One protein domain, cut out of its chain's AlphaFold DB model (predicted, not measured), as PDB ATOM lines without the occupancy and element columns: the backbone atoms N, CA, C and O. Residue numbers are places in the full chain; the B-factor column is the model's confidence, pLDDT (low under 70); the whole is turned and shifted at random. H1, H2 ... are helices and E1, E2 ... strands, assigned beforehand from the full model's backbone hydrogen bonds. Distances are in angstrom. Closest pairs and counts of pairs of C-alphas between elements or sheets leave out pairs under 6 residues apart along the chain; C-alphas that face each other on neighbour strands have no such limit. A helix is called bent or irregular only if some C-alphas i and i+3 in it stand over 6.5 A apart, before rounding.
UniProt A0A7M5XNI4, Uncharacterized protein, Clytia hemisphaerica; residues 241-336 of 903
ATOM      1  N   ASP A 241      86.362  56.632  18.895       75.62
ATOM      2  CA  ASP A 241      85.221  56.510  17.993       75.62
ATOM      3  C   ASP A 241      84.279  55.386  18.446       75.62
ATOM      4  O   ASP A 241      84.710  54.293  18.836       75.62
ATOM      5  N   VAL A 242      82.978  55.656  18.333       80.12
ATOM      6  CA  VAL A 242      81.902  54.665  18.432       80.12
ATOM      7  C   VAL A 242      81.293  54.513  17.033       80.12
ATOM      8  O   VAL A 242      80.278  55.149  16.739       80.12
ATOM      9  N   PRO A 243      81.926  53.735  16.134       72.12
ATOM     10  CA  PRO A 243      81.570  53.702  14.713       72.12
ATOM     11  C   PRO A 243      80.109  53.299  14.473       72.12
ATOM     12  O   PRO A 243      79.422  53.920  13.660       72.12
ATOM     13  N   ASP A 244      79.601  52.343  15.252       77.50
ATOM     14  CA  ASP A 244      78.219  51.866  15.122       77.50
ATOM     15  C   ASP A 244      77.216  52.700  15.936       77.50
ATOM     16  O   ASP A 244      75.999  52.559  15.800       77.50
ATOM     17  N   GLY A 245      77.708  53.628  16.761       88.25
ATOM     18  CA  GLY A 245      76.901  54.448  17.661       88.25
ATOM     19  C   GLY A 245      76.312  53.676  18.848       88.25
ATOM     20  O   GLY A 245      75.367  54.167  19.460       88.25
ATOM     21  N   PHE A 246      76.823  52.493  19.193       91.94
ATOM     22  CA  PHE A 246      76.349  51.721  20.343       91.94
ATOM     23  C   PHE A 246      77.402  51.599  21.437       91.94
ATOM     24  O   PHE A 246      78.581  51.392  21.164       91.94
ATOM     25  N   VAL A 247      76.949  51.689  22.687       93.75
ATOM     26  CA  VAL A 247      77.790  51.473  23.869       93.75
ATOM     27  C   VAL A 247      77.241  50.359  24.755       93.75
ATOM     28  O   VAL A 247      76.029  50.159  24.852       93.75
ATOM     29  N   TYR A 248      78.128  49.649  25.432       92.62
ATOM     30  CA  TYR A 248      77.816  48.607  26.399       92.62
ATOM     31  C   TYR A 248      78.028  49.167  27.794       92.62
ATOM     32  O   TYR A 248      79.046  49.787  28.077       92.62
ATOM     33  N   ILE A 249      77.037  48.987  28.655       92.88
ATOM     34  CA  ILE A 249      77.040  49.473  30.026       92.88
ATOM     35  C   ILE A 249      77.069  48.254  30.934       92.88
ATOM     36  O   ILE A 249      76.185  47.392  30.855       92.88
ATOM     37  N   ASP A 250      78.072  48.222  31.799       88.31
ATOM     38  CA  ASP A 250      78.246  47.216  32.833       88.31
ATOM     39  C   ASP A 250      78.238  47.886  34.209       88.31
ATOM     40  O   ASP A 250      79.059  48.753  34.508       88.31
ATOM     41  N   ASP A 251      77.260  47.509  35.028       82.69
ATOM     42  CA  ASP A 251      77.073  47.958  36.406       82.69
ATOM     43  C   ASP A 251      76.994  46.779  37.395       82.69
ATOM     44  O   ASP A 251      76.481  46.930  38.510       82.69
ATOM     45  N   SER A 252      77.488  45.607  36.982       73.56
ATOM     46  CA  SER A 252      77.486  44.368  37.770       73.56
ATOM     47  C   SER A 252      78.467  44.405  38.948       73.56
ATOM     48  O   SER A 252      78.300  43.685  39.933       73.56
ATOM     49  N   PHE A 253      79.470  45.284  38.887       70.31
ATOM     50  CA  PHE A 253      80.529  45.372  39.884       70.31
ATOM     51  C   PHE A 253      80.075  46.062  41.174       70.31
ATOM     52  O   PHE A 253      80.256  47.272  41.362       70.31
ATOM     53  N   ASP A 254      79.565  45.260  42.107       71.44
ATOM     54  CA  ASP A 254      79.326  45.664  43.490       71.44
ATOM     55  C   ASP A 254      80.636  45.682  44.295       71.44
ATOM     56  O   ASP A 254      81.256  44.657  44.597       71.44
ATOM     57  N   ILE A 255      81.041  46.869  44.743       67.88
ATOM     58  CA  ILE A 255      82.073  46.994  45.768       67.88
ATOM     59  C   ILE A 255      81.425  46.660  47.105       67.88
ATOM     60  O   ILE A 255      80.708  47.485  47.686       67.88
ATOM     61  N   ARG A 256      81.724  45.462  47.635       57.19
ATOM     62  CA  ARG A 256      81.339  45.066  49.002       57.19
ATOM     63  C   ARG A 256      81.584  46.241  49.942       57.19
ATOM     64  O   ARG A 256      82.682  46.800  49.949       57.19
ATOM     65  N   LYS A 257      80.560  46.616  50.728       52.25
ATOM     66  CA  LYS A 257      80.595  47.723  51.702       52.25
ATOM     67  C   LYS A 257      81.774  47.563  52.658       52.25
ATOM     68  O   LYS A 257      81.646  47.069  53.776       52.25
ATOM     69  N   SER A 258      82.936  48.040  52.243       49.00
ATOM     70  CA  SER A 258      84.052  48.240  53.136       49.00
ATOM     71  C   SER A 258      83.621  49.329  54.118       49.00
ATOM     72  O   SER A 258      82.933  50.286  53.753       49.00
ATOM     73  N   SER A 259      84.082  49.268  55.371       48.22
ATOM     74  CA  SER A 259      83.897  50.355  56.363       48.22
ATOM     75  C   SER A 259      84.405  51.738  55.887       48.22
ATOM     76  O   SER A 259      84.330  52.754  56.589       48.22
ATOM     77  N   ILE A 260      84.994  51.763  54.694       44.53
ATOM     78  CA  ILE A 260      85.660  52.850  54.030       44.53
ATOM     79  C   ILE A 260      84.748  53.561  53.014       44.53
ATOM     80  O   ILE A 260      84.848  54.794  52.965       44.53
ATOM     81  N   THR A 261      83.862  52.846  52.308       46.50
ATOM     82  CA  THR A 261      83.017  53.325  51.192       46.50
ATOM     83  C   THR A 261      81.518  53.341  51.520       46.50
ATOM     84  O   THR A 261      80.695  53.069  50.658       46.50
ATOM     85  N   ASN A 262      81.116  53.757  52.730       51.84
ATOM     86  CA  ASN A 262      79.691  53.930  53.110       51.84
ATOM     87  C   ASN A 262      78.842  54.801  52.144       51.84
ATOM     88  O   ASN A 262      77.656  55.003  52.386       51.84
ATOM     89  N   THR A 263      79.445  55.393  51.114       56.56
ATOM     90  CA  THR A 263      78.810  56.294  50.160       56.56
ATOM     91  C   THR A 263      78.861  55.821  48.716       56.56
ATOM     92  O   THR A 263      78.299  56.535  47.908       56.56
ATOM     93  N   LEU A 264      79.563  54.749  48.357       61.75
ATOM     94  CA  LEU A 264      79.702  54.306  46.966       61.75
ATOM     95  C   LEU A 264      79.810  52.779  46.964       61.75
ATOM     96  O   LEU A 264      80.661  52.237  47.673       61.75
ATOM     97  N   ASP A 265      78.929  52.117  46.230       76.75
ATOM     98  CA  ASP A 265      78.748  50.664  46.250       76.75
ATOM     99  C   ASP A 265      78.884  50.013  44.877       76.75
ATOM    100  O   ASP A 265      79.061  48.804  44.841       76.75
ATOM    101  N   LYS A 266      78.920  50.778  43.779       80.75
ATOM    102  CA  LYS A 266      79.043  50.216  42.431       80.75
ATOM    103  C   LYS A 266      80.087  50.883  41.568       80.75
ATOM    104  O   LYS A 266      80.339  52.084  41.678       80.75
ATOM    105  N   ILE A 267      80.661  50.100  40.669       82.38
ATOM    106  CA  ILE A 267      81.458  50.591  39.554       82.38
ATOM    107  C   ILE A 267      80.616  50.451  38.296       82.38
ATOM    108  O   ILE A 267      80.090  49.380  38.017       82.38
ATOM    109  N   VAL A 268      80.519  51.537  37.541       88.62
ATOM    110  CA  VAL A 268      79.934  51.533  36.201       88.62
ATOM    111  C   VAL A 268      81.051  51.614  35.189       88.62
ATOM    112  O   VAL A 268      81.908  52.489  35.319       88.62
ATOM    113  N   PHE A 269      80.990  50.763  34.175       89.25
ATOM    114  CA  PHE A 269      81.792  50.827  32.965       89.25
ATOM    115  C   PHE A 269      80.887  51.107  31.768       89.25
ATOM    116  O   PHE A 269      79.772  50.596  31.676       89.25
ATOM    117  N   VAL A 270      81.377  51.926  30.846       90.81
ATOM    118  CA  VAL A 270      80.788  52.122  29.526       90.81
ATOM    119  C   VAL A 270      81.873  51.848  28.500       90.81
ATOM    120  O   VAL A 270      82.913  52.512  28.513       90.81
ATOM    121  N   SER A 271      81.641  50.874  27.633       89.81
ATOM    122  CA  SER A 271      82.544  50.478  26.557       89.81
ATOM    123  C   SER A 271      81.892  50.625  25.185       89.81
ATOM    124  O   SER A 271      80.669  50.689  25.072       89.81
ATOM    125  N   ASN A 272      82.700  50.729  24.133       88.81
ATOM    126  CA  ASN A 272      82.199  50.689  22.758       88.81
ATOM    127  C   ASN A 272      81.988  49.238  22.275       88.81
ATOM    128  O   ASN A 272      82.226  48.275  23.003       88.81
ATOM    129  N   ASP A 273      81.571  49.097  21.022       81.12
ATOM    130  CA  ASP A 273      81.429  47.846  20.263       81.12
ATOM    131  C   ASP A 273      82.699  46.988  20.200       81.12
ATOM    132  O   ASP A 273      82.620  45.773  20.044       81.12
ATOM    133  N   LYS A 274      83.871  47.595  20.397       80.31
ATOM    134  CA  LYS A 274      85.165  46.903  20.421       80.31
ATOM    135  C   LYS A 274      85.616  46.502  21.829       80.31
ATOM    136  O   LYS A 274      86.748  46.056  21.999       80.31
ATOM    137  N   GLY A 275      84.775  46.712  22.843       78.88
ATOM    138  CA  GLY A 275      85.099  46.444  24.247       78.88
ATOM    139  C   GLY A 275      86.031  47.479  24.890       78.88
ATOM    140  O   GLY A 275      86.438  47.308  26.037       78.88
ATOM    141  N   LEU A 276      86.345  48.588  24.209       79.94
ATOM    142  CA  LEU A 276      87.190  49.635  24.780       79.94
ATOM    143  C   LEU A 276      86.412  50.418  25.831       79.94
ATOM    144  O   LEU A 276      85.393  51.029  25.514       79.94
ATOM    145  N   VAL A 277      86.926  50.472  27.059       83.69
ATOM    146  CA  VAL A 277      86.331  51.287  28.126       83.69
ATOM    147  C   VAL A 277      86.473  52.771  27.786       83.69
ATOM    148  O   VAL A 277      87.565  53.339  27.792       83.69
ATOM    149  N   MET A 278      85.342  53.411  27.520       85.12
ATOM    150  CA  MET A 278      85.232  54.839  27.244       85.12
ATOM    151  C   MET A 278      84.991  55.649  28.515       85.12
ATOM    152  O   MET A 278      85.407  56.799  28.630       85.12
ATOM    153  N   PHE A 279      84.296  55.061  29.479       86.31
ATOM    154  CA  PHE A 279      83.996  55.708  30.740       86.31
ATOM    155  C   PHE A 279      83.931  54.677  31.844       86.31
ATOM    156  O   PHE A 279      83.457  53.561  31.658       86.31
ATOM    157  N   TRP A 280      84.398  55.074  33.016       87.56
ATOM    158  CA  TRP A 280      84.154  54.316  34.220       87.56
ATOM    159  C   TRP A 280      84.037  55.262  35.402       87.56
ATOM    160  O   TRP A 280      84.689  56.313  35.453       87.56
ATOM    161  N   LYS A 281      83.199  54.904  36.369       84.06
ATOM    162  CA  LYS A 281      83.043  55.700  37.580       84.06
ATOM    163  C   LYS A 281      82.586  54.847  38.741       84.06
ATOM    164  O   LYS A 281      81.721  53.990  38.604       84.06
ATOM    165  N   LEU A 282      83.145  55.147  39.909       80.56
ATOM    166  CA  LEU A 282      82.598  54.650  41.156       80.56
ATOM    167  C   LEU A 282      81.396  55.504  41.564       80.56
ATOM    168  O   LEU A 282      81.538  56.706  41.813       80.56
ATOM    169  N   VAL A 283      80.234  54.877  41.653       82.88
ATOM    170  CA  VAL A 283      78.935  55.517  41.858       82.88
ATOM    171  C   VAL A 283      78.188  54.859  43.016       82.88
ATOM    172  O   VAL A 283      78.570  53.801  43.522       82.88
ATOM    173  N   LYS A 284      77.122  55.513  43.478       84.62
ATOM    174  CA  LYS A 284      76.060  54.781  44.169       84.62
ATOM    175  C   LYS A 284      75.204  54.092  43.124       84.62
ATOM    176  O   LYS A 284      74.997  54.673  42.060       84.62
ATOM    177  N   ASP A 285      74.613  52.955  43.455       81.50
ATOM    178  CA  ASP A 285      73.662  52.277  42.568       81.50
ATOM    179  C   ASP A 285      72.561  53.228  42.053       81.50
ATOM    180  O   ASP A 285      72.272  53.260  40.859       81.50
ATOM    181  N   LYS A 286      72.052  54.119  42.920       84.88
ATOM    182  CA  LYS A 286      71.066  55.153  42.547       84.88
ATOM    183  C   LYS A 286      71.581  56.230  41.578       84.88
ATOM    184  O   LYS A 286      70.790  56.852  40.878       84.88
ATOM    185  N   ASP A 287      72.888  56.482  41.567       87.94
ATOM    186  CA  ASP A 287      73.509  57.544  40.767       87.94
ATOM    187  C   ASP A 287      73.987  57.011  39.397       87.94
ATOM    188  O   ASP A 287      74.291  57.796  38.503       87.94
ATOM    189  N   CYS A 288      73.995  55.683  39.215       88.69
ATOM    190  CA  CYS A 288      74.428  54.962  38.015       88.69
ATOM    191  C   CYS A 288      73.815  55.528  36.719       88.69
ATOM    192  O   CYS A 288      74.543  55.946  35.818       88.69
ATOM    193  N   PHE A 289      72.485  55.657  36.675       92.50
ATOM    194  CA  PHE A 289      71.760  56.222  35.531       92.50
ATOM    195  C   PHE A 289      72.223  57.645  35.186       92.50
ATOM    196  O   PHE A 289      72.522  57.953  34.034       92.50
ATOM    197  N   THR A 290      72.314  58.515  36.198       93.69
ATOM    198  CA  THR A 290      72.665  59.933  36.018       93.69
ATOM    199  C   THR A 290      74.056  60.089  35.409       93.69
ATOM    200  O   THR A 290      74.279  60.947  34.556       93.69
ATOM    201  N   GLU A 291      74.995  59.249  35.832       91.94
ATOM    202  CA  GLU A 291      76.381  59.284  35.371       91.94
ATOM    203  C   GLU A 291      76.525  58.761  33.939       91.94
ATOM    204  O   GLU A 291      77.219  59.383  33.135       91.94
ATOM    205  N   VAL A 292      75.806  57.691  33.586       92.56
ATOM    206  CA  VAL A 292      75.727  57.187  32.204       92.56
ATOM    207  C   VAL A 292      75.132  58.243  31.274       92.56
ATOM    208  O   VAL A 292      75.698  58.525  30.219       92.56
ATOM    209  N   VAL A 293      74.025  58.871  31.672       94.44
ATOM    210  CA  VAL A 293      73.397  59.946  30.894       94.44
ATOM    211  C   VAL A 293      74.356  61.120  30.716       94.44
ATOM    212  O   VAL A 293      74.540  61.599  29.599       94.44
ATOM    213  N   SER A 294      75.021  61.552  31.792       93.31
ATOM    214  CA  SER A 294      76.011  62.629  31.731       93.31
ATOM    215  C   SER A 294      77.153  62.302  30.771       93.31
ATOM    216  O   SER A 294      77.606  63.191  30.047       93.31
ATOM    217  N   PHE A 295      77.626  61.053  30.761       91.50
ATOM    218  CA  PHE A 295      78.654  60.595  29.835       91.50
ATOM    219  C   PHE A 295      78.168  60.645  28.381       91.50
ATOM    220  O   PHE A 295      78.811  61.300  27.564       91.50
ATOM    221  N   ILE A 296      77.025  60.022  28.065       92.50
ATOM    222  CA  ILE A 296      76.490  59.962  26.692       92.50
ATOM    223  C   ILE A 296      76.208  61.373  26.155       92.50
ATOM    224  O   ILE A 296      76.562  61.674  25.016       92.50
ATOM    225  N   SER A 297      75.631  62.262  26.970       92.62
ATOM    226  CA  SER A 297      75.400  63.662  26.591       92.62
ATOM    227  C   SER A 297      76.708  64.388  26.287       92.62
ATOM    228  O   SER A 297      76.834  64.991  25.225       92.62
ATOM    229  N   SER A 298      77.709  64.264  27.166       89.62
ATOM    230  CA  SER A 298      79.025  64.884  26.950       89.62
ATOM    231  C   SER A 298      79.687  64.349  25.679       89.62
ATOM    232  O   SER A 298      80.223  65.120  24.889       89.62
ATOM    233  N   TYR A 299      79.620  63.035  25.450       89.19
ATOM    234  CA  TYR A 299      80.173  62.403  24.256       89.19
ATOM    235  C   TYR A 299      79.492  62.915  22.979       89.19
ATOM    236  O   TYR A 299      80.174  63.351  22.057       89.19
ATOM    237  N   ASN A 300      78.160  62.954  22.945       90.62
ATOM    238  CA  ASN A 300      77.393  63.436  21.791       90.62
ATOM    239  C   ASN A 300      77.585  64.937  21.509       90.62
ATOM    240  O   ASN A 300      77.440  65.364  20.363       90.62
ATOM    241  N   GLU A 301      77.887  65.741  22.534       88.94
ATOM    242  CA  GLU A 301      78.264  67.151  22.377       88.94
ATOM    243  C   GLU A 301      79.660  67.308  21.761       88.94
ATOM    244  O   GLU A 301      79.868  68.200  20.936       88.94
ATOM    245  N   MET A 302      80.606  66.441  22.136       84.69
ATOM    246  CA  MET A 302      81.967  66.437  21.590       84.69
ATOM    247  C   MET A 302      82.039  65.836  20.179       84.69
ATOM    248  O   MET A 302      82.852  66.290  19.375       84.69
ATOM    249  N   HIS A 303      81.160  64.879  19.864       85.81
ATOM    250  CA  HIS A 303      81.130  64.122  18.606       85.81
ATOM    251  C   HIS A 303      79.804  64.295  17.857       85.81
ATOM    252  O   HIS A 303      78.988  63.371  17.801       85.81
ATOM    253  N   PRO A 304      79.558  65.467  17.243       83.81
ATOM    254  CA  PRO A 304      78.301  65.734  16.547       83.81
ATOM    255  C   PRO A 304      78.051  64.791  15.359       83.81
ATOM    256  O   PRO A 304      76.887  64.523  15.049       83.81
ATOM    257  N   ASP A 305      79.120  64.275  14.741       85.00
ATOM    258  CA  ASP A 305      79.076  63.398  13.564       85.00
ATOM    259  C   ASP A 305      79.035  61.896  13.919       85.00
ATOM    260  O   ASP A 305      78.619  61.083  13.094       85.00
ATOM    261  N   ALA A 306      79.405  61.524  15.150       85.94
ATOM    262  CA  ALA A 306      79.492  60.139  15.625       85.94
ATOM    263  C   ALA A 306      78.700  59.949  16.929       85.94
ATOM    264  O   ALA A 306      79.219  59.509  17.948       85.94
ATOM    265  N   LYS A 307      77.416  60.325  16.914       88.88
ATOM    266  CA  LYS A 307      76.564  60.232  18.106       88.88
ATOM    267  C   LYS A 307      76.299  58.784  18.510       88.88
ATOM    268  O   LYS A 307      76.008  57.935  17.668       88.88
ATOM    269  N   ILE A 308      76.261  58.552  19.815       92.94
ATOM    270  CA  ILE A 308      75.710  57.344  20.420       92.94
ATOM    271  C   ILE A 308      74.200  57.328  20.147       92.94
ATOM    272  O   ILE A 308      73.455  58.198  20.605       92.94
ATOM    273  N   LYS A 309      73.773  56.332  19.374       93.75
ATOM    274  CA  LYS A 309      72.399  56.035  18.954       93.75
ATOM    275  C   LYS A 309      71.706  55.048  19.889       93.75
ATOM    276  O   LYS A 309      70.483  54.949  19.866       93.75
ATOM    277  N   GLY A 310      72.459  54.301  20.692       95.00
ATOM    278  CA  GLY A 310      71.874  53.342  21.614       95.00
ATOM    279  C   GLY A 310      72.851  52.762  22.620       95.00
ATOM    280  O   GLY A 310      74.059  52.986  22.553       95.00
ATOM    281  N   CYS A 311      72.315  51.992  23.561       95.50
ATOM    282  CA  CYS A 311      73.110  51.291  24.554       95.50
ATOM    283  C   CYS A 311      72.559  49.905  24.913       95.50
ATOM    284  O   CYS A 311      71.345  49.665  24.913       95.50
ATOM    285  N   PHE A 312      73.473  49.026  25.311       94.00
ATOM    286  CA  PHE A 312      73.201  47.724  25.901       94.00
ATOM    287  C   PHE A 312      73.444  47.799  27.408       94.00
ATOM    288  O   PHE A 312      74.537  48.144  27.835       94.00
ATOM    289  N   THR A 313      72.442  47.495  28.230       91.56
ATOM    290  CA  THR A 313      72.557  47.557  29.700       91.56
ATOM    291  C   THR A 313      71.797  46.412  30.369       91.56
ATOM    292  O   THR A 313      70.768  45.957  29.860       91.56
ATOM    293  N   SER A 314      72.279  45.948  31.522       85.38
ATOM    294  CA  SER A 314      71.575  45.022  32.426       85.38
ATOM    295  C   SER A 314      70.211  45.584  32.883       85.38
ATOM    296  O   SER A 314      69.237  44.846  33.034       85.38
ATOM    297  N   LYS A 315      70.101  46.915  33.009       88.62
ATOM    298  CA  LYS A 315      68.921  47.657  33.482       88.62
ATOM    299  C   LYS A 315      68.025  48.162  32.352       88.62
ATOM    300  O   LYS A 315      67.315  49.154  32.500       88.62
ATOM    301  N   CYS A 316      68.009  47.475  31.207       88.75
ATOM    302  CA  CYS A 316      67.304  47.952  30.013       88.75
ATOM    303  C   CYS A 316      65.815  48.245  30.258       88.75
ATOM    304  O   CYS A 316      65.324  49.275  29.818       88.75
ATOM    305  N   CYS A 317      65.095  47.399  30.997       87.56
ATOM    306  CA  CYS A 317      63.677  47.618  31.292       87.56
ATOM    307  C   CYS A 317      63.433  48.825  32.208       87.56
ATOM    308  O   CYS A 317      62.412  49.492  32.063       87.56
ATOM    309  N   GLU A 318      64.356  49.082  33.136       91.12
ATOM    310  CA  GLU A 318      64.287  50.193  34.087       91.12
ATOM    311  C   GLU A 318      64.600  51.515  33.382       91.12
ATOM    312  O   GLU A 318      63.840  52.469  33.485       91.12
ATOM    313  N   TRP A 319      65.678  51.552  32.599       93.50
ATOM    314  CA  TRP A 319      66.207  52.791  32.030       93.50
ATOM    315  C   TRP A 319      65.632  53.155  30.665       93.50
ATOM    316  O   TRP A 319      65.828  54.276  30.204       93.50
ATOM    317  N   LYS A 320      64.942  52.233  29.982       93.50
ATOM    318  CA  LYS A 320      64.521  52.426  28.586       93.50
ATOM    319  C   LYS A 320      63.692  53.685  28.371       93.50
ATOM    320  O   LYS A 320      64.003  54.442  27.460       93.50
ATOM    321  N   GLN A 321      62.645  53.897  29.165       94.00
ATOM    322  CA  GLN A 321      61.775  55.063  28.974       94.00
ATOM    323  C   GLN A 321      62.521  56.364  29.267       94.00
ATOM    324  O   GLN A 321      62.406  57.321  28.505       94.00
ATOM    325  N   ASP A 322      63.348  56.370  30.310       94.19
ATOM    326  CA  ASP A 322      64.076  57.564  30.719       94.19
ATOM    327  C   ASP A 322      65.183  57.924  29.713       94.19
ATOM    328  O   ASP A 322      65.288  59.084  29.320       94.19
ATOM    329  N   LEU A 323      65.941  56.946  29.204       93.00
ATOM    330  CA  LEU A 323      66.952  57.157  28.156       93.00
ATOM    331  C   LEU A 323      66.333  57.627  26.835       93.00
ATOM    332  O   LEU A 323      66.836  58.573  26.228       93.00
ATOM    333  N   ILE A 324      65.220  57.014  26.414       94.00
ATOM    334  CA  ILE A 324      64.473  57.445  25.223       94.00
ATOM    335  C   ILE A 324      63.980  58.886  25.402       94.00
ATOM    336  O   ILE A 324      64.130  59.710  24.501       94.00
ATOM    337  N   SER A 325      63.454  59.222  26.583       93.75
ATOM    338  CA  SER A 325      62.990  60.580  26.880       93.75
ATOM    339  C   SER A 325      64.123  61.614  26.907       93.75
ATOM    340  O   SER A 325      63.890  62.776  26.575       93.75
ATOM    341  N   HIS A 326      65.338  61.205  27.290       94.06
ATOM    342  CA  HIS A 326      66.485  62.099  27.426       94.06
ATOM    343  C   HIS A 326      67.173  62.393  26.089       94.06
ATOM    344  O   HIS A 326      67.587  63.528  25.858       94.06
ATOM    345  N   PHE A 327      67.304  61.391  25.212       92.75
ATOM    346  CA  PHE A 327      68.071  61.516  23.968       92.75
ATOM    347  C   PHE A 327      67.192  61.692  22.728       92.75
ATOM    348  O   PHE A 327      67.339  62.690  22.024       92.75
ATOM    349  N   SER A 328      66.306  60.736  22.432       90.75
ATOM    350  CA  SER A 328      65.317  60.798  21.339       90.75
ATOM    351  C   SER A 328      64.470  59.522  21.299       90.75
ATOM    352  O   SER A 328      64.902  58.483  21.800       90.75
ATOM    353  N   GLU A 329      63.318  59.566  20.618       89.56
ATOM    354  CA  GLU A 329      62.495  58.375  20.326       89.56
ATOM    355  C   GLU A 329      63.258  57.288  19.548       89.56
ATOM    356  O   GLU A 329      62.967  56.103  19.704       89.56
ATOM    357  N   ASP A 330      64.278  57.684  18.782       90.44
ATOM    358  CA  ASP A 330      65.129  56.785  18.000       90.44
ATOM    359  C   ASP A 330      66.263  56.150  18.827       90.44
ATOM    360  O   ASP A 330      67.012  55.321  18.309       90.44
ATOM    361  N   PHE A 331      66.418  56.520  20.107       95.12
ATOM    362  CA  PHE A 331      67.485  55.986  20.950       95.12
ATOM    363  C   PHE A 331      67.210  54.523  21.323       95.12
ATOM    364  O   PHE A 331      66.226  54.188  21.992       95.12
ATOM    365  N   ILE A 332      68.096  53.622  20.907       94.62
ATOM    366  CA  ILE A 332      67.901  52.181  21.070       94.62
ATOM    367  C   ILE A 332      68.428  51.734  22.435       94.62
ATOM    368  O   ILE A 332      69.623  51.783  22.700       94.62
ATOM    369  N   VAL A 333      67.543  51.212  23.285       95.00
ATOM    370  CA  VAL A 333      67.923  50.587  24.563       95.00
ATOM    371  C   VAL A 333      67.644  49.093  24.504       95.00
ATOM    372  O   VAL A 333      66.497  48.669  24.307       95.00
ATOM    373  N   ARG A 334      68.692  48.285  24.674       93.44
ATOM    374  CA  ARG A 334      68.633  46.819  24.647       93.44
ATOM    375  C   ARG A 334      69.257  46.228  25.909       93.44
ATOM    376  O   ARG A 334      70.031  46.881  26.604       93.44
ATOM    377  N   GLY A 335      68.880  44.990  26.209       88.62
ATOM    378  CA  GLY A 335      69.519  44.215  27.264       88.62
ATOM    379  C   GLY A 335      70.957  43.887  26.884       88.62
ATOM    380  O   GLY A 335      71.195  43.468  25.753       88.62
ATOM    381  N   ASN A 336      71.897  44.074  27.806       85.81
ATOM    382  CA  ASN A 336      73.240  43.522  27.661       85.81
ATOM    383  C   ASN A 336      73.138  42.004  27.879       85.81
ATOM    384  O   ASN A 336      73.044  41.551  29.017       85.81
TER     385      ASN A 336
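Overview. This is residues 241 to 336 of the 903 residues of an uncharacterized protein of Clytia hemisphaerica (UniProt A0A7M5XNI4). What is the main picture? A twisted sheet of five strands is covered on one face by two helices, H1 over the E2 and E3 side and H2 over the E5 side, making two layers; the long loop from E1 to E2 reaches out to Ser 259 at one end. Which parts are there? The printed part has 96 residues, with named elements E1, E2, E3, H1, E4, H2, E5 along the chain: class mixed, helices and strands, in a mixed sheet ordered E3, E2, E1, E4, E5. How large is it? It is compact, with a radius of gyration of the C-alphas of 13.4 A, but elongated in outline, spanning 45 by 25 by 22 A.

Arrangement. How do the strands pair? E1, residues 246 to 254, E2, residues 266 to 272, and E3, residues 277 to 283, form a meander, each strand the antiparallel neighbour of the one before, in two hairpins; N 248 and O 271 are 2.8 A apart and N 268 and O 281 2.9 A, within hydrogen-bond range. E1 is parallel to E4, residues 310 to 313, with N 249 and O 312 at 2.8 A, and E4 to the edge strand E5, residues 332 to 335, with N 311 and O 332 at 2.8 A. Where are the helices? H1, residues 285 to 302, is on the sheet, its closest C-alphas to E3 being Phe 295 and Phe 279, 7.3 A apart. H2, residues 316 to 327, is on the same face at a height over the sheet of 8.6 A, over E5 and along it at 16 degrees on the local plane; their closest C-alphas, Cys 316 and Gly 335, are 5.1 A apart. H1 and H2 are close but not clearly touching, Phe 289 to Trp 319 being 7.4 A between closest C-alphas, at a tilt of 37 degrees, only just steep, the same way. What units arise? E4, H2, E5 is a strand-helix-strand unit, two parallel neighbours with a helix between, and E3, H1, E4 a split one, with E2 and E1 between its strands; both crossovers are right-handed. How are the helix backbones? O i to N i+4 pairs are within hydrogen-bond range in 12 of 14 for H1 and 6 of 8 for H2. Both are irregular: C-alphas 286 and 289 are 7.1 A apart, 318 and 321 7.5 A.

Along the chain. Where do the strands run? E1 starts at C-alpha 246 (76.349, 51.721, 20.343) and is 24.1 A long, E2 19.9 A and E3 16.2 A; E4 is 10.0 A, and E5 10.2 A, ending at C-alpha 335 (69.519, 44.215, 27.264). And the helices? H1 spans 26.6 A and H2 14.9 A.

Size, cuts and confidence. What are its limits? The C-alphas farthest apart are those of Ser 259 and Asp 305, 45.0 A; the printed part has no cut. Which link is long, and where is confidence low? The link E1 to E2, 11 residues, is long; pLDDT is under 70 at residues 255 to 264, against a mean of 84.3 for the printed part.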